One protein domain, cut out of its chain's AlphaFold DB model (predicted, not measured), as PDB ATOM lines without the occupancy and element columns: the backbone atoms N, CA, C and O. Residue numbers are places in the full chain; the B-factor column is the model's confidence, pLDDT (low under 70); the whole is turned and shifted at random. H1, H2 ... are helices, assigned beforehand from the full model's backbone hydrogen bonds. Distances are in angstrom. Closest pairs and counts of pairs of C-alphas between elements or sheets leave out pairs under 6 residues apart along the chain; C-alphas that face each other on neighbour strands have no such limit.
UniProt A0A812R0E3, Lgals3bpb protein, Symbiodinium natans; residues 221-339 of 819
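This is residues 221 to 339 of the 819 residues of the protein "Lgals3bpb protein" of Symbiodinium natans (UniProt A0A812R0E3). One long helix, H4, runs through the core along an elongated body; H8 crosses it on one side and short H6 packs on another. At one end of H4 the chain turns a corner into H3, with H7 packed on H3 and the short H1 and H2 near that end; at the other end it turns a corner into H5, and H9 lies near H5. The class is all helix: 119 residues are printed, with nine named helices in the order H1 to H9 and no named strand. The whole is compact, with a radius of gyration of the C-alphas of 15.0 A, and spans 48 by 26 by 25 A.

The hub is H4, residues 261 to 278, which touches four helices. With residues 267 to 272 alone it touches H8, residues 316 to 327, about perpendicular at 87 degrees; the closest C-alphas, of Cys 268 and Leu 320, are 5.9 A apart. With residues 265 to 269 alone it touches H6, residues 293 to 297, closest at the C-alphas of Ile 265 and Leu 296, 6.0 A. H3, residues 249 to 259, and H4 touch only at the corner, at a steep tilt of 59 degrees, closest at the C-alphas of Val 257 and Met 264, 4.9 A. H5, residues 280 to 286, and H4 only just touch, with 3 pairs of C-alphas within 8 A, and only at the corner; the closest, of Leu 276 and Ser 283, are 6.3 A apart. H3 touches H8 at a shallow tilt of 30 degrees, the same way, and H7, residues 307 to 312, at a steep tilt of 45 degrees, opposite ways; the closest C-alphas are those of Arg 254 and Leu 316, and of Arg 254 and Ala 310, each 5.5 A apart. H1, residues 227 to 232, is close to H4 but not clearly touching, as are H2, residues 242 to 247, to H3 and H9, residues 332 to 339, to H5; the closest C-alphas are Ile 230 and Leu 263, 6.8 A, Asp 245 and Phe 252, 5.3 A, and Phe 286 and Ala 336, 7.5 A. In H1 to H6 and H8 every O i to N i+4 pair is within hydrogen-bond range; in H7 1 of 2 and in H9 3 of 4 are.

H4 measures 26.3 A from C-alpha 261 at (230.015, 242.239, 183.459) to C-alpha 278 at (206.941, 252.493, 176.177). H8 measures 16.5 A and H3 15.0 A. H1 begins at C-alpha 227, (230.380, 256.476, 175.992), and H9 ends at C-alpha 339, (211.007, 240.781, 192.488).

The two C-alphas farthest apart, of Pro 240 and Asp 285, are 48.7 A from each other. The printed part has no cut and no long link. The mean pLDDT of the printed part is 83.8; residue 238 and residues 282 to 283, 286 to 290 and 329 to 339 are under 70.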
ATOM      1  N   GLY A 221     217.619 251.967 171.356       93.81
ATOM      2  CA  GLY A 221     216.831 252.482 172.483       93.81
ATOM      3  C   GLY A 221     217.602 252.522 173.809       93.81
ATOM      4  O   GLY A 221     216.997 252.481 174.875       93.81
ATOM      5  N   LEU A 222     218.935 252.584 173.750       94.56
ATOM      6  CA  LEU A 222     219.858 252.565 174.891       94.56
ATOM      7  C   LEU A 222     220.556 253.918 175.087       94.56
ATOM      8  O   LEU A 222     221.707 253.964 175.517       94.56
ATOM      9  N   SER A 223     219.885 255.028 174.781       93.12
ATOM     10  CA  SER A 223     220.473 256.379 174.796       93.12
ATOM     11  C   SER A 223     220.977 256.847 176.172       93.12
ATOM     12  O   SER A 223     221.757 257.794 176.260       93.12
ATOM     13  N   SER A 224     220.571 256.191 177.267       92.12
ATOM     14  CA  SER A 224     221.108 256.450 178.611       92.12
ATOM     15  C   SER A 224     222.421 255.714 178.907       92.12
ATOM     16  O   SER A 224     223.102 256.064 179.876       92.12
ATOM     17  N   LEU A 225     222.810 254.738 178.078       94.94
ATOM     18  CA  LEU A 225     224.147 254.157 178.109       94.94
ATOM     19  C   LEU A 225     225.106 255.136 177.421       94.94
ATOM     20  O   LEU A 225     225.014 255.386 176.223       94.94
ATOM     21  N   SER A 226     226.031 255.716 178.178       94.69
ATOM     22  CA  SER A 226     226.945 256.732 177.658       94.69
ATOM     23  C   SER A 226     228.273 256.125 177.205       94.69
ATOM     24  O   SER A 226     228.707 255.077 177.686       94.69
ATOM     25  N   TRP A 227     229.001 256.840 176.342       94.75
ATOM     26  CA  TRP A 227     230.380 256.476 175.992       94.75
ATOM     27  C   TRP A 227     231.291 256.313 177.223       94.75
ATOM     28  O   TRP A 227     232.176 255.456 177.232       94.75
ATOM     29  N   ALA A 228     231.056 257.096 178.282       94.50
ATOM     30  CA  ALA A 228     231.821 257.004 179.524       94.50
ATOM     31  C   ALA A 228     231.677 255.627 180.188       94.50
ATOM     32  O   ALA A 228     232.635 255.128 180.771       94.50
ATOM     33  N   ASP A 229     230.523 254.974 180.046       93.94
ATOM     34  CA  ASP A 229     230.273 253.648 180.621       93.94
ATOM     35  C   ASP A 229     231.093 252.571 179.906       93.94
ATOM     36  O   ASP A 229     231.679 251.691 180.539       93.94
ATOM     37  N   ILE A 230     231.235 252.704 178.585       93.50
ATOM     38  CA  ILE A 230     232.104 251.851 177.768       93.50
ATOM     39  C   ILE A 230     233.577 252.103 178.114       93.50
ATOM     40  O   ILE A 230     234.358 251.157 178.221       93.50
ATOM     41  N   GLU A 231     233.974 253.354 178.330       92.50
ATOM     42  CA  GLU A 231     235.350 253.709 178.687       92.50
ATOM     43  C   GLU A 231     235.735 253.185 180.084       92.50
ATOM     44  O   GLU A 231     236.793 252.570 180.240       92.50
ATOM     45  N   MET A 232     234.836 253.311 181.069       90.12
ATOM     46  CA  MET A 232     235.001 252.756 182.420       90.12
ATOM     47  C   MET A 232     235.033 251.223 182.442       90.12
ATOM     48  O   MET A 232     235.659 250.636 183.322       90.12
ATOM     49  N   SER A 233     234.397 250.564 181.469       90.31
ATOM     50  CA  SER A 233     234.383 249.100 181.368       90.31
ATOM     51  C   SER A 233     235.749 248.488 181.018       90.31
ATOM     52  O   SER A 233     235.917 247.274 181.124       90.31
ATOM     53  N   GLY A 234     236.710 249.303 180.562       88.12
ATOM     54  CA  GLY A 234     238.018 248.850 180.081       88.12
ATOM     55  C   GLY A 234     238.010 248.273 178.658       88.12
ATOM     56  O   GLY A 234     239.081 247.977 178.124       88.12
ATOM     57  N   ALA A 235     236.847 248.178 177.999       86.94
ATOM     58  CA  ALA A 235     236.695 247.597 176.657       86.94
ATOM     59  C   ALA A 235     237.598 248.246 175.587       86.94
ATOM     60  O   ALA A 235     237.982 247.603 174.610       86.94
ATOM     61  N   LEU A 236     237.986 249.509 175.789       85.56
ATOM     62  CA  LEU A 236     238.808 250.278 174.854       85.56
ATOM     63  C   LEU A 236     240.318 250.042 174.989       85.56
ATOM     64  O   LEU A 236     241.057 250.405 174.071       85.56
ATOM     65  N   GLN A 237     240.817 249.490 176.103       77.69
ATOM     66  CA  GLN A 237     242.261 249.477 176.381       77.69
ATOM     67  C   GLN A 237     243.032 248.419 175.572       77.69
ATOM     68  O   GLN A 237     244.172 248.690 175.194       77.69
ATOM     69  N   ILE A 238     242.405 247.289 175.217       60.53
ATOM     70  CA  ILE A 238     243.117 246.061 174.796       60.53
ATOM     71  C   ILE A 238     242.827 245.642 173.337       60.53
ATOM     72  O   ILE A 238     243.404 244.677 172.843       60.53
ATOM     73  N   ARG A 239     241.975 246.357 172.587       74.25
ATOM     74  CA  ARG A 239     241.562 245.879 171.255       74.25
ATOM     75  C   ARG A 239     242.474 246.305 170.097       74.25
ATOM     76  O   ARG A 239     242.556 247.501 169.799       74.25
ATOM     77  N   PRO A 240     243.102 245.354 169.376       78.56
ATOM     78  CA  PRO A 240     243.471 245.585 167.984       78.56
ATOM     79  C   PRO A 240     242.198 245.652 167.123       78.56
ATOM     80  O   PRO A 240     241.188 245.051 167.475       78.56
ATOM     81  N   GLY A 241     242.248 246.356 165.988       85.06
ATOM     82  CA  GLY A 241     241.139 246.353 165.021       85.06
ATOM     83  C   GLY A 241     240.121 247.492 165.139       85.06
ATOM     84  O   GLY A 241     239.056 247.391 164.547       85.06
ATOM     85  N   LEU A 242     240.451 248.616 165.795       88.25
ATOM     86  CA  LEU A 242     239.536 249.768 165.919       88.25
ATOM     87  C   LEU A 242     238.910 250.249 164.594       88.25
ATOM     88  O   LEU A 242     237.832 250.829 164.604       88.25
ATOM     89  N   GLU A 243     239.592 250.088 163.457       88.25
ATOM     90  CA  GLU A 243     239.024 250.452 162.150       88.25
ATOM     91  C   GLU A 243     237.832 249.566 161.763       88.25
ATOM     92  O   GLU A 243     236.861 250.069 161.201       88.25
ATOM     93  N   GLU A 244     237.893 248.276 162.088       90.75
ATOM     94  CA  GLU A 244     236.796 247.327 161.896       90.75
ATOM     95  C   GLU A 244     235.668 247.595 162.898       90.75
ATOM     96  O   GLU A 244     234.507 247.641 162.500       90.75
ATOM     97  N   ASP A 245     236.012 247.911 164.152       93.06
ATOM     98  CA  ASP A 245     235.040 248.312 165.179       93.06
ATOM     99  C   ASP A 245     234.251 249.567 164.761       93.06
ATOM    100  O   ASP A 245     233.043 249.639 164.961       93.06
ATOM    101  N   VAL A 246     234.909 250.551 164.128       93.12
ATOM    102  CA  VAL A 246     234.236 251.749 163.583       93.12
ATOM    103  C   VAL A 246     233.286 251.386 162.439       93.12
ATOM    104  O   VAL A 246     232.255 252.032 162.274       93.12
ATOM    105  N   ALA A 247     233.629 250.386 161.623       93.12
ATOM    106  CA  ALA A 247     232.777 249.927 160.528       93.12
ATOM    107  C   ALA A 247     231.597 249.065 161.017       93.12
ATOM    108  O   ALA A 247     230.586 248.978 160.321       93.12
ATOM    109  N   GLN A 248     231.725 248.436 162.189       95.50
ATOM    110  CA  GLN A 248     230.725 247.560 162.800       95.50
ATOM    111  C   GLN A 248     230.504 247.904 164.288       95.50
ATOM    112  O   GLN A 248     230.826 247.096 165.168       95.50
ATOM    113  N   PRO A 249     229.926 249.082 164.596       95.56
ATOM    114  CA  PRO A 249     229.753 249.547 165.975       95.56
ATOM    115  C   PRO A 249     228.874 248.610 166.822       95.56
ATOM    116  O   PRO A 249     229.148 248.420 168.006       95.56
ATOM    117  N   ASP A 250     227.877 247.954 166.218       95.62
ATOM    118  CA  ASP A 250     227.041 246.943 166.883       95.62
ATOM    119  C   ASP A 250     227.847 245.706 167.317       95.62
ATOM    120  O   ASP A 250     227.775 245.284 168.474       95.62
ATOM    121  N   THR A 251     228.674 245.156 166.419       94.75
ATOM    122  CA  THR A 251     229.575 244.037 166.732       94.75
ATOM    123  C   THR A 251     230.525 244.424 167.865       94.75
ATOM    124  O   THR A 251     230.715 243.653 168.812       94.75
ATOM    125  N   PHE A 252     231.089 245.634 167.805       94.94
ATOM    126  CA  PHE A 252     231.949 246.170 168.856       94.94
ATOM    127  C   PHE A 252     231.224 246.226 170.207       94.94
ATOM    128  O   PHE A 252     231.780 245.750 171.205       94.94
ATOM    129  N   LEU A 253     230.003 246.770 170.245       95.00
ATOM    130  CA  LEU A 253     229.188 246.902 171.454       95.00
ATOM    131  C   LEU A 253     228.840 245.545 172.056       95.00
ATOM    132  O   LEU A 253     229.095 245.339 173.240       95.00
ATOM    133  N   ARG A 254     228.356 244.595 171.251       94.69
ATOM    134  CA  ARG A 254     228.051 243.232 171.713       94.69
ATOM    135  C   ARG A 254     229.255 242.568 172.357       94.69
ATOM    136  O   ARG A 254     229.168 242.056 173.470       94.69
ATOM    137  N   GLN A 255     230.401 242.612 171.684       93.00
ATOM    138  CA  GLN A 255     231.614 242.016 172.230       93.00
ATOM    139  C   GLN A 255     232.101 242.752 173.488       93.00
ATOM    140  O   GLN A 255     232.691 242.127 174.361       93.00
ATOM    141  N   SER A 256     231.922 244.074 173.576       92.94
ATOM    142  CA  SER A 256     232.312 244.872 174.752       92.94
ATOM    143  C   SER A 256     231.417 244.587 175.958       92.94
ATOM    144  O   SER A 256     231.919 244.402 177.062       92.94
ATOM    145  N   VAL A 257     230.107 244.482 175.732       93.06
ATOM    146  CA  VAL A 257     229.094 244.110 176.728       93.06
ATOM    147  C   VAL A 257     229.366 242.708 177.275       93.06
ATOM    148  O   VAL A 257     229.416 242.518 178.483       93.06
ATOM    149  N   VAL A 258     229.656 241.739 176.404       91.31
ATOM    150  CA  VAL A 258     230.016 240.369 176.811       91.31
ATOM    151  C   VAL A 258     231.362 240.306 177.537       91.31
ATOM    152  O   VAL A 258     231.536 239.488 178.436       91.31
ATOM    153  N   ALA A 259     232.315 241.173 177.187       88.31
ATOM    154  CA  ALA A 259     233.625 241.215 177.835       88.31
ATOM    155  C   ALA A 259     233.609 241.886 179.219       88.31
ATOM    156  O   ALA A 259     234.553 241.697 179.987       88.31
ATOM    157  N   SER A 260     232.575 242.668 179.547       92.19
ATOM    158  CA  SER A 260     232.503 243.421 180.797       92.19
ATOM    159  C   SER A 260     231.166 243.229 181.504       92.19
ATOM    160  O   SER A 260     230.134 243.759 181.099       92.19
ATOM    161  N   ARG A 261     231.202 242.509 182.632       92.38
ATOM    162  CA  ARG A 261     230.015 242.239 183.459       92.38
ATOM    163  C   ARG A 261     229.294 243.519 183.890       92.38
ATOM    164  O   ARG A 261     228.071 243.549 183.866       92.38
ATOM    165  N   SER A 262     230.032 244.563 184.269       91.81
ATOM    166  CA  SER A 262     229.431 245.839 184.679       91.81
ATOM    167  C   SER A 262     228.705 246.522 183.520       91.81
ATOM    168  O   SER A 262     227.604 247.033 183.708       91.81
ATOM    169  N   LEU A 263     229.279 246.473 182.315       92.69
ATOM    170  CA  LEU A 263     228.643 247.018 181.119       92.69
ATOM    171  C   LEU A 263     227.387 246.220 180.734       92.69
ATOM    172  O   LEU A 263     226.384 246.828 180.373       92.69
ATOM    173  N   MET A 264     227.415 244.889 180.868       94.12
ATOM    174  CA  MET A 264     226.247 244.019 180.663       94.12
ATOM    175  C   MET A 264     225.100 244.352 181.614       94.12
ATOM    176  O   MET A 264     223.987 244.587 181.156       94.12
ATOM    177  N   ILE A 265     225.372 244.406 182.921       92.12
ATOM    178  CA  ILE A 265     224.359 244.720 183.940       92.12
ATOM    179  C   ILE A 265     223.687 246.052 183.618       92.12
ATOM    180  O   ILE A 265     222.462 246.131 183.555       92.12
ATOM    181  N   ARG A 266     224.494 247.080 183.342       92.56
ATOM    182  CA  ARG A 266     223.984 248.420 183.066       92.56
ATOM    183  C   ARG A 266     223.200 248.493 181.759       92.56
ATOM    184  O   ARG A 266     222.137 249.104 181.723       92.56
ATOM    185  N   ALA A 267     223.669 247.832 180.703       92.25
ATOM    186  CA  ALA A 267     222.941 247.755 179.438       92.25
ATOM    187  C   ALA A 267     221.586 247.037 179.591       92.25
ATOM    188  O   ALA A 267     220.582 247.511 179.061       92.25
ATOM    189  N   CYS A 268     221.528 245.943 180.360       92.50
ATOM    190  CA  CYS A 268     220.281 245.244 180.678       92.50
ATOM    191  C   CYS A 268     219.322 246.108 181.511       92.50
ATOM    192  O   CYS A 268     218.132 246.147 181.205       92.50
ATOM    193  N   ALA A 269     219.827 246.826 182.520       90.75
ATOM    194  CA  ALA A 269     219.022 247.729 183.345       90.75
ATOM    195  C   ALA A 269     218.383 248.843 182.501       90.75
ATOM    196  O   ALA A 269     217.175 249.069 182.569       90.75
ATOM    197  N   VAL A 270     219.180 249.485 181.641       91.00
ATOM    198  CA  VAL A 270     218.713 250.522 180.711       91.00
ATOM    199  C   VAL A 270     217.658 249.975 179.744       91.00
ATOM    200  O   VAL A 270     216.614 250.600 179.559       91.00
ATOM    201  N   ARG A 271     217.897 248.795 179.157       92.56
ATOM    202  CA  ARG A 271     216.958 248.150 178.227       92.56
ATOM    203  C   ARG A 271     215.610 247.861 178.894       92.56
ATOM    204  O   ARG A 271     214.576 248.231 178.346       92.56
ATOM    205  N   ALA A 272     215.634 247.268 180.089       89.06
ATOM    206  CA  ALA A 272     214.430 246.946 180.852       89.06
ATOM    207  C   ALA A 272     213.617 248.203 181.217       89.06
ATOM    208  O   ALA A 272     212.387 248.189 181.154       89.06
ATOM    209  N   GLN A 273     214.288 249.310 181.553       87.88
ATOM    210  CA  GLN A 273     213.630 250.595 181.819       87.88
ATOM    211  C   GLN A 273     212.987 251.202 180.562       87.88
ATOM    212  O   GLN A 273     211.896 251.767 180.650       87.88
ATOM    213  N   GLY A 274     213.626 251.073 179.395       86.12
ATOM    214  CA  GLY A 274     213.083 251.557 178.122       86.12
ATOM    215  C   GLY A 274     211.786 250.849 177.712       86.12
ATOM    216  O   GLY A 274     210.827 251.505 177.299       86.12
ATOM    217  N   ASP A 275     211.717 249.528 177.894       85.25
ATOM    218  CA  ASP A 275     210.505 248.750 177.600       85.25
ATOM    219  C   ASP A 275     209.354 249.117 178.560       85.25
ATOM    220  O   ASP A 275     208.220 249.309 178.125       85.25
ATOM    221  N   LEU A 276     209.647 249.347 179.847       82.06
ATOM    222  CA  LEU A 276     208.661 249.830 180.830       82.06
ATOM    223  C   LEU A 276     208.116 251.233 180.506       82.06
ATOM    224  O   LEU A 276     206.962 251.529 180.812       82.06
ATOM    225  N   ALA A 277     208.932 252.106 179.910       80.56
ATOM    226  CA  ALA A 277     208.528 253.468 179.556       80.56
ATOM    227  C   ALA A 277     207.627 253.528 178.311       80.56
ATOM    228  O   ALA A 277     206.820 254.448 178.180       80.56
ATOM    229  N   THR A 278     207.766 252.567 177.395       82.69
ATOM    230  CA  THR A 278     206.941 252.493 176.177       82.69
ATOM    231  C   THR A 278     205.567 251.867 176.427       82.69
ATOM    232  O   THR A 278     204.625 252.183 175.701       82.69
ATOM    233  N   ASP A 279     205.419 251.067 177.487       81.44
ATOM    234  CA  ASP A 279     204.152 250.456 177.903       81.44
ATOM    235  C   ASP A 279     203.551 251.153 179.143       81.44
ATOM    236  O   ASP A 279     203.469 250.617 180.254       81.44
ATOM    237  N   GLU A 280     203.130 252.408 178.951       72.75
ATOM    238  CA  GLU A 280     202.591 253.285 180.007       72.75
ATOM    239  C   GLU A 280     201.336 252.698 180.698       72.75
ATOM    240  O   GLU A 280     201.034 253.035 181.847       72.75
ATOM    241  N   ALA A 281     200.620 251.795 180.016       70.00
ATOM    242  CA  ALA A 281     199.469 251.072 180.554       70.00
ATOM    243  C   ALA A 281     199.895 249.984 181.554       70.00
ATOM    244  O   ALA A 281     199.340 249.905 182.649       70.00
ATOM    245  N   LEU A 282     200.930 249.202 181.228       65.69
ATOM    246  CA  LEU A 282     201.445 248.156 182.115       65.69
ATOM    247  C   LEU A 282     202.133 248.733 183.359       65.69
ATOM    248  O   LEU A 282     201.968 248.210 184.461       65.69
ATOM    249  N   SER A 283     202.866 249.838 183.200       68.12
ATOM    250  CA  SER A 283     203.518 250.532 184.318       68.12
ATOM    251  C   SER A 283     202.506 251.005 185.372       68.12
ATOM    252  O   SER A 283     202.695 250.785 186.573       68.12
ATOM    253  N   LYS A 284     201.383 251.589 184.929       73.81
ATOM    254  CA  LYS A 284     200.317 252.065 185.825       73.81
ATOM    255  C   LYS A 284     199.536 250.945 186.499       73.81
ATOM    256  O   LYS A 284     199.173 251.105 187.662       73.81
ATOM    257  N   ASP A 285     199.281 249.847 185.795       71.81
ATOM    258  CA  ASP A 285     198.424 248.777 186.311       71.81
ATOM    259  C   ASP A 285     199.148 247.843 187.295       71.81
ATOM    260  O   ASP A 285     198.500 247.263 188.167       71.81
ATOM    261  N   PHE A 286     200.479 247.719 187.210       66.44
ATOM    262  CA  PHE A 286     201.236 246.740 188.006       66.44
ATOM    263  C   PHE A 286     202.150 247.328 189.087       66.44
ATOM    264  O   PHE A 286     202.696 246.562 189.880       66.44
ATOM    265  N   GLY A 287     202.321 248.655 189.167       67.62
ATOM    266  CA  GLY A 287     203.131 249.286 190.223       67.62
ATOM    267  C   GLY A 287     204.588 248.801 190.257       67.62
ATOM    268  O   GLY A 287     205.213 248.785 191.316       67.62
ATOM    269  N   LEU A 288     205.102 248.361 189.108       61.31
ATOM    270  CA  LEU A 288     206.425 247.769 188.960       61.31
ATOM    271  C   LEU A 288     207.510 248.807 189.268       61.31
ATOM    272  O   LEU A 288     207.641 249.812 188.567       61.31
ATOM    273  N   ALA A 289     208.300 248.551 190.312       65.88
ATOM    274  CA  ALA A 289     209.529 249.293 190.546       65.88
ATOM    275  C   ALA A 289     210.522 248.994 189.404       65.88
ATOM    276  O   ALA A 289     210.592 247.846 188.953       65.88
ATOM    277  N   PRO A 290     211.274 249.995 188.908       69.50
ATOM    278  CA  PRO A 290     212.306 249.759 187.906       69.50
ATOM    279  C   PRO A 290     213.284 248.701 188.424       69.50
ATOM    280  O   PRO A 290     213.679 248.747 189.588       69.50
ATOM    281  N   LEU A 291     213.651 247.748 187.561       73.31
ATOM    282  CA  LEU A 291     214.684 246.756 187.860       73.31
ATOM    283  C   LEU A 291     215.950 247.489 188.310       73.31
ATOM    284  O   LEU A 291     216.546 248.239 187.533       73.31
ATOM    285  N   ASP A 292     216.307 247.300 189.578       78.69
ATOM    286  CA  ASP A 292     217.476 247.927 190.179       78.69
ATOM    287  C   ASP A 292     218.753 247.243 189.665       78.69
ATOM    288  O   ASP A 292     218.797 246.016 189.504       78.69
ATOM    289  N   GLU A 293     219.806 248.025 189.417       81.44
ATOM    290  CA  GLU A 293     221.127 247.499 189.055       81.44
ATOM    291  C   GLU A 293     221.631 246.514 190.114       81.44
ATOM    292  O   GLU A 293     222.298 245.532 189.780       81.44
ATOM    293  N   GLU A 294     221.266 246.730 191.381       82.94
ATOM    294  CA  GLU A 294     221.616 245.841 192.483       82.94
ATOM    295  C   GLU A 294     221.032 244.431 192.291       82.94
ATOM    296  O   GLU A 294     221.756 243.443 192.439       82.94
ATOM    297  N   ALA A 295     219.778 244.314 191.840       82.19
ATOM    298  CA  ALA A 295     219.139 243.023 191.577       82.19
ATOM    299  C   ALA A 295     219.807 242.277 190.408       82.19
ATOM    300  O   ALA A 295     220.086 241.080 190.502       82.19
ATOM    301  N   LEU A 296     220.140 242.991 189.326       83.50
ATOM    302  CA  LEU A 296     220.880 242.428 188.189       83.50
ATOM    303  C   LEU A 296     222.317 242.034 188.569       83.50
ATOM    304  O   LEU A 296     222.863 241.071 188.028       83.50
ATOM    305  N   SER A 297     222.938 242.733 189.523       84.12
ATOM    306  CA  SER A 297     224.296 242.429 189.988       84.12
ATOM    307  C   SER A 297     224.406 241.103 190.751       84.12
ATOM    308  O   SER A 297     225.475 240.479 190.752       84.12
ATOM    309  N   GLN A 298     223.305 240.637 191.348       87.75
ATOM    310  CA  GLN A 298     223.238 239.359 192.059       87.75
ATOM    311  C   GLN A 298     223.010 238.162 191.121       87.75
ATOM    312  O   GLN A 298     223.211 237.018 191.526       87.75
ATOM    313  N   MET A 299     222.643 238.403 189.858       84.56
ATOM    314  CA  MET A 299     222.386 237.343 188.883       84.56
ATOM    315  C   MET A 299     223.680 236.699 188.362       84.56
ATOM    316  O   MET A 299     224.706 237.364 188.142       84.56
ATOM    317  N   ASP A 300     223.614 235.384 188.121       87.38
ATOM    318  CA  ASP A 300     224.687 234.630 187.471       87.38
ATOM    319  C   ASP A 300     224.684 234.892 185.959       87.38
ATOM    320  O   ASP A 300     224.034 234.211 185.167       87.38
ATOM    321  N   LEU A 301     225.437 235.917 185.563       87.69
ATOM    322  CA  LEU A 301     225.653 236.274 184.162       87.69
ATOM    323  C   LEU A 301     226.770 235.453 183.499       87.69
ATOM    324  O   LEU A 301     227.022 235.624 182.306       87.69
ATOM    325  N   GLY A 302     227.442 234.559 184.236       87.06
ATOM    326  CA  GLY A 302     228.562 233.753 183.742       87.06
ATOM    327  C   GLY A 302     228.298 233.047 182.402       87.06
ATOM    328  O   GLY A 302     229.156 233.121 181.515       87.06
ATOM    329  N   PRO A 303     227.117 232.434 182.176       89.50
ATOM    330  CA  PRO A 303     226.793 231.785 180.907       89.50
ATOM    331  C   PRO A 303     226.791 232.720 179.690       89.50
ATOM    332  O   PRO A 303     227.057 232.234 178.586       89.50
ATOM    333  N   TYR A 304     226.523 234.017 179.891       86.19
ATOM    334  CA  TYR A 304     226.351 235.044 178.852       86.19
ATOM    335  C   TYR A 304     227.604 235.892 178.617       86.19
ATOM    336  O   TYR A 304     227.712 236.564 177.596       86.19
ATOM    337  N   LEU A 305     228.591 235.818 179.512       84.75
ATOM    338  CA  LEU A 305     229.904 236.465 179.359       84.75
ATOM    339  C   LEU A 305     230.858 235.659 178.450       84.75
ATOM    340  O   LEU A 305     232.079 235.796 178.516       84.75
ATOM    341  N   ARG A 306     230.310 234.789 177.590       85.56
ATOM    342  CA  ARG A 306     231.066 233.972 176.633       85.56
ATOM    343  C   ARG A 306     231.086 234.633 175.263       85.56
ATOM    344  O   ARG A 306     230.055 235.059 174.760       85.56
ATOM    345  N   ARG A 307     232.257 234.659 174.624       76.94
ATOM    346  CA  ARG A 307     232.457 235.301 173.314       76.94
ATOM    347  C   ARG A 307     231.506 234.772 172.233       76.94
ATOM    348  O   ARG A 307     231.039 235.560 171.419       76.94
ATOM    349  N   ASP A 308     231.192 233.482 172.271       85.06
ATOM    350  CA  ASP A 308     230.297 232.830 171.307       85.06
ATOM    351  C   ASP A 308     228.864 233.376 171.413       85.06
ATOM    352  O   ASP A 308     228.210 233.618 170.402       85.06
ATOM    353  N   PHE A 309     228.424 233.720 172.629       84.75
ATOM    354  CA  PHE A 309     227.114 234.327 172.865       84.75
ATOM    355  C   PHE A 309     226.976 235.694 172.173       84.75
ATOM    356  O   PHE A 309     225.915 236.023 171.646       84.75
ATOM    357  N   ALA A 310     228.068 236.468 172.083       84.81
ATOM    358  CA  ALA A 310     228.078 237.726 171.334       84.81
ATOM    359  C   ALA A 310     227.804 237.523 169.834       84.81
ATOM    360  O   ALA A 310     227.231 238.405 169.191       84.81
ATOM    361  N   GLN A 311     228.235 236.387 169.273       88.44
ATOM    362  CA  GLN A 311     228.131 236.075 167.845       88.44
ATOM    363  C   GLN A 311     226.765 235.490 167.463       88.44
ATOM    364  O   GLN A 311     226.340 235.652 166.324       88.44
ATOM    365  N   GLU A 312     226.068 234.850 168.405       91.06
ATOM    366  CA  GLU A 312     224.747 234.242 168.184       91.06
ATOM    367  C   GLU A 312     223.594 235.256 168.096       91.06
ATOM    368  O   GLU A 312     222.519 234.929 167.591       91.06
ATOM    369  N   ALA A 313     223.772 236.472 168.612       90.38
ATOM    370  CA  ALA A 313     222.793 237.548 168.468       90.38
ATOM    371  C   ALA A 313     222.976 238.279 167.127       90.38
ATOM    372  O   ALA A 313     224.107 238.521 166.707       90.38
ATOM    373  N   ALA A 314     221.896 238.675 166.448       92.38
ATOM    374  CA  ALA A 314     221.992 239.456 165.214       92.38
ATOM    375  C   ALA A 314     222.394 240.916 165.482       92.38
ATOM    376  O   ALA A 314     223.092 241.514 164.665       92.38
ATOM    377  N   ASN A 315     221.978 241.473 166.623       95.31
ATOM    378  CA  ASN A 315     222.295 242.831 167.066       95.31
ATOM    379  C   ASN A 315     222.330 242.935 168.603       95.31
ATOM    380  O   ASN A 315     222.025 241.974 169.316       95.31
ATOM    381  N   LEU A 316     222.744 244.093 169.119       95.06
ATOM    382  CA  LEU A 316     222.839 244.364 170.552       95.06
ATOM    383  C   LEU A 316     221.496 244.204 171.277       95.06
ATOM    384  O   LEU A 316     221.468 243.653 172.375       95.06
ATOM    385  N   THR A 317     220.393 244.639 170.669       94.31
ATOM    386  CA  THR A 317     219.053 244.527 171.258       94.31
ATOM    387  C   THR A 317     218.672 243.065 171.481       94.31
ATOM    388  O   THR A 317     218.329 242.695 172.596       94.31
ATOM    389  N   GLU A 318     218.845 242.202 170.476       95.19
ATOM    390  CA  GLU A 318     218.579 240.764 170.599       95.19
ATOM    391  C   GLU A 318     219.480 240.106 171.653       95.19
ATOM    392  O   GLU A 318     219.039 239.215 172.381       95.19
ATOM    393  N   LEU A 319     220.741 240.545 171.761       95.38
ATOM    394  CA  LEU A 319     221.651 240.062 172.797       95.38
ATOM    395  C   LEU A 319     221.105 240.374 174.193       95.38
ATOM    396  O   LEU A 319     221.022 239.476 175.029       95.38
ATOM    397  N   LEU A 320     220.712 241.626 174.437       95.06
ATOM    398  CA  LEU A 320     220.182 242.059 175.730       95.06
ATOM    399  C   LEU A 320     218.824 241.418 176.032       95.06
ATOM    400  O   LEU A 320     218.614 240.970 177.156       95.06
ATOM    401  N   ASP A 321     217.946 241.297 175.036       93.62
ATOM    402  CA  ASP A 321     216.636 240.659 175.176       93.62
ATOM    403  C   ASP A 321     216.787 239.166 175.532       93.62
ATOM    404  O   ASP A 321     216.081 238.669 176.409       93.62
ATOM    405  N   LYS A 322     217.755 238.448 174.934       92.94
ATOM    406  CA  LYS A 322     218.075 237.054 175.306       92.94
ATOM    407  C   LYS A 322     218.584 236.940 176.744       92.94
ATOM    408  O   LYS A 322     218.195 236.005 177.445       92.94
ATOM    409  N   VAL A 323     219.439 237.866 177.188       91.06
ATOM    410  CA  VAL A 323     219.941 237.888 178.575       91.06
ATOM    411  C   VAL A 323     218.797 238.167 179.546       91.06
ATOM    412  O   VAL A 323     218.625 237.416 180.502       91.06
ATOM    413  N   LEU A 324     217.975 239.185 179.279       90.75
ATOM    414  CA  LEU A 324     216.826 239.549 180.111       90.75
ATOM    415  C   LEU A 324     215.790 238.422 180.180       90.75
ATOM    416  O   LEU A 324     215.359 238.065 181.274       90.75
ATOM    417  N   ALA A 325     215.444 237.805 179.046       88.38
ATOM    418  CA  ALA A 325     214.491 236.697 178.991       88.38
ATOM    419  C   ALA A 325     214.962 235.476 179.791       88.38
ATOM    420  O   ALA A 325     214.154 234.779 180.404       88.38
ATOM    421  N   ALA A 326     216.269 235.211 179.798       86.31
ATOM    422  CA  ALA A 326     216.824 234.090 180.538       86.31
ATOM    423  C   ALA A 326     217.034 234.394 182.031       86.31
ATOM    424  O   ALA A 326     216.922 233.492 182.858       86.31
ATOM    425  N   CYS A 327     217.292 235.656 182.378       82.00
ATOM    426  CA  CYS A 327     217.409 236.118 183.761       82.00
ATOM    427  C   CYS A 327     216.047 236.285 184.454       82.00
ATOM    428  O   CYS A 327     215.962 236.195 185.677       82.00
ATOM    429  N   LEU A 328     214.977 236.497 183.684       76.38
ATOM    430  CA  LEU A 328     213.613 236.678 184.176       76.38
ATOM    431  C   LEU A 328     212.677 235.595 183.594       76.38
ATOM    432  O   LEU A 328     211.798 235.897 182.792       76.38
ATOM    433  N   PRO A 329     212.802 234.311 183.958       59.72
ATOM    434  CA  PRO A 329     211.884 233.292 183.457       59.72
ATOM    435  C   PRO A 329     210.507 233.402 184.148       59.72
ATOM    436  O   PRO A 329     210.334 232.954 185.279       59.72
ATOM    437  N   GLY A 330     209.503 233.987 183.478       61.06
ATOM    438  CA  GLY A 330     208.106 233.995 183.948       61.06
ATOM    439  C   GLY A 330     207.175 234.976 183.210       61.06
ATOM    440  O   GLY A 330     207.659 235.879 182.536       61.06
ATOM    441  N   PRO A 331     205.836 234.836 183.306       58.38
ATOM    442  CA  PRO A 331     204.891 235.845 182.816       58.38
ATOM    443  C   PRO A 331     205.094 237.196 183.538       58.38
ATOM    444  O   PRO A 331     205.355 237.178 184.744       58.38
ATOM    445  N   PRO A 332     204.900 238.356 182.878       54.31
ATOM    446  CA  PRO A 332     205.236 239.681 183.434       54.31
ATOM    447  C   PRO A 332     204.565 239.993 184.785       54.31
ATOM    448  O   PRO A 332     205.140 240.658 185.642       54.31
ATOM    449  N   HIS A 333     203.379 239.434 185.031       54.44
ATOM    450  CA  HIS A 333     202.637 239.571 186.290       54.44
ATOM    451  C   HIS A 333     203.183 238.696 187.436       54.44
ATOM    452  O   HIS A 333     203.026 239.053 188.597       54.44
ATOM    453  N   VAL A 334     203.850 237.575 187.134       53.75
ATOM    454  CA  VAL A 334     204.493 236.695 188.134       53.75
ATOM    455  C   VAL A 334     205.896 237.208 188.487       53.75
ATOM    456  O   VAL A 334     206.335 237.088 189.629       53.75
ATOM    457  N   GLN A 335     206.580 237.847 187.533       54.69
ATOM    458  CA  GLN A 335     207.885 238.491 187.735       54.69
ATOM    459  C   GLN A 335     207.818 239.695 188.685       54.69
ATOM    460  O   GLN A 335     208.673 239.814 189.560       54.69
ATOM    461  N   ALA A 336     206.794 240.550 188.555       52.56
ATOM    462  CA  ALA A 336     206.572 241.699 189.442       52.56
ATOM    463  C   ALA A 336     206.498 241.289 190.920       52.56
ATOM    464  O   ALA A 336     207.025 241.960 191.804       52.56
ATOM    465  N   GLN A 337     205.860 240.146 191.167       50.75
ATOM    466  CA  GLN A 337     205.610 239.613 192.498       50.75
ATOM    467  C   GLN A 337     206.843 238.895 193.076       50.75
ATOM    468  O   GLN A 337     207.141 239.053 194.254       50.75
ATOM    469  N   LEU A 338     207.618 238.188 192.243       52.94
ATOM    470  CA  LEU A 338     208.886 237.557 192.643       52.94
ATOM    471  C   LEU A 338     209.998 238.573 192.949       52.94
ATOM    472  O   LEU A 338     210.794 238.342 193.856       52.94
ATOM    473  N   LEU A 339     210.048 239.698 192.228       50.72
ATOM    474  CA  LEU A 339     211.007 240.781 192.488       50.72
ATOM    475  C   LEU A 339     210.648 241.595 193.741       50.72
ATOM    476  O   LEU A 339     211.546 242.062 194.434       50.72
TER     477      LEU A 339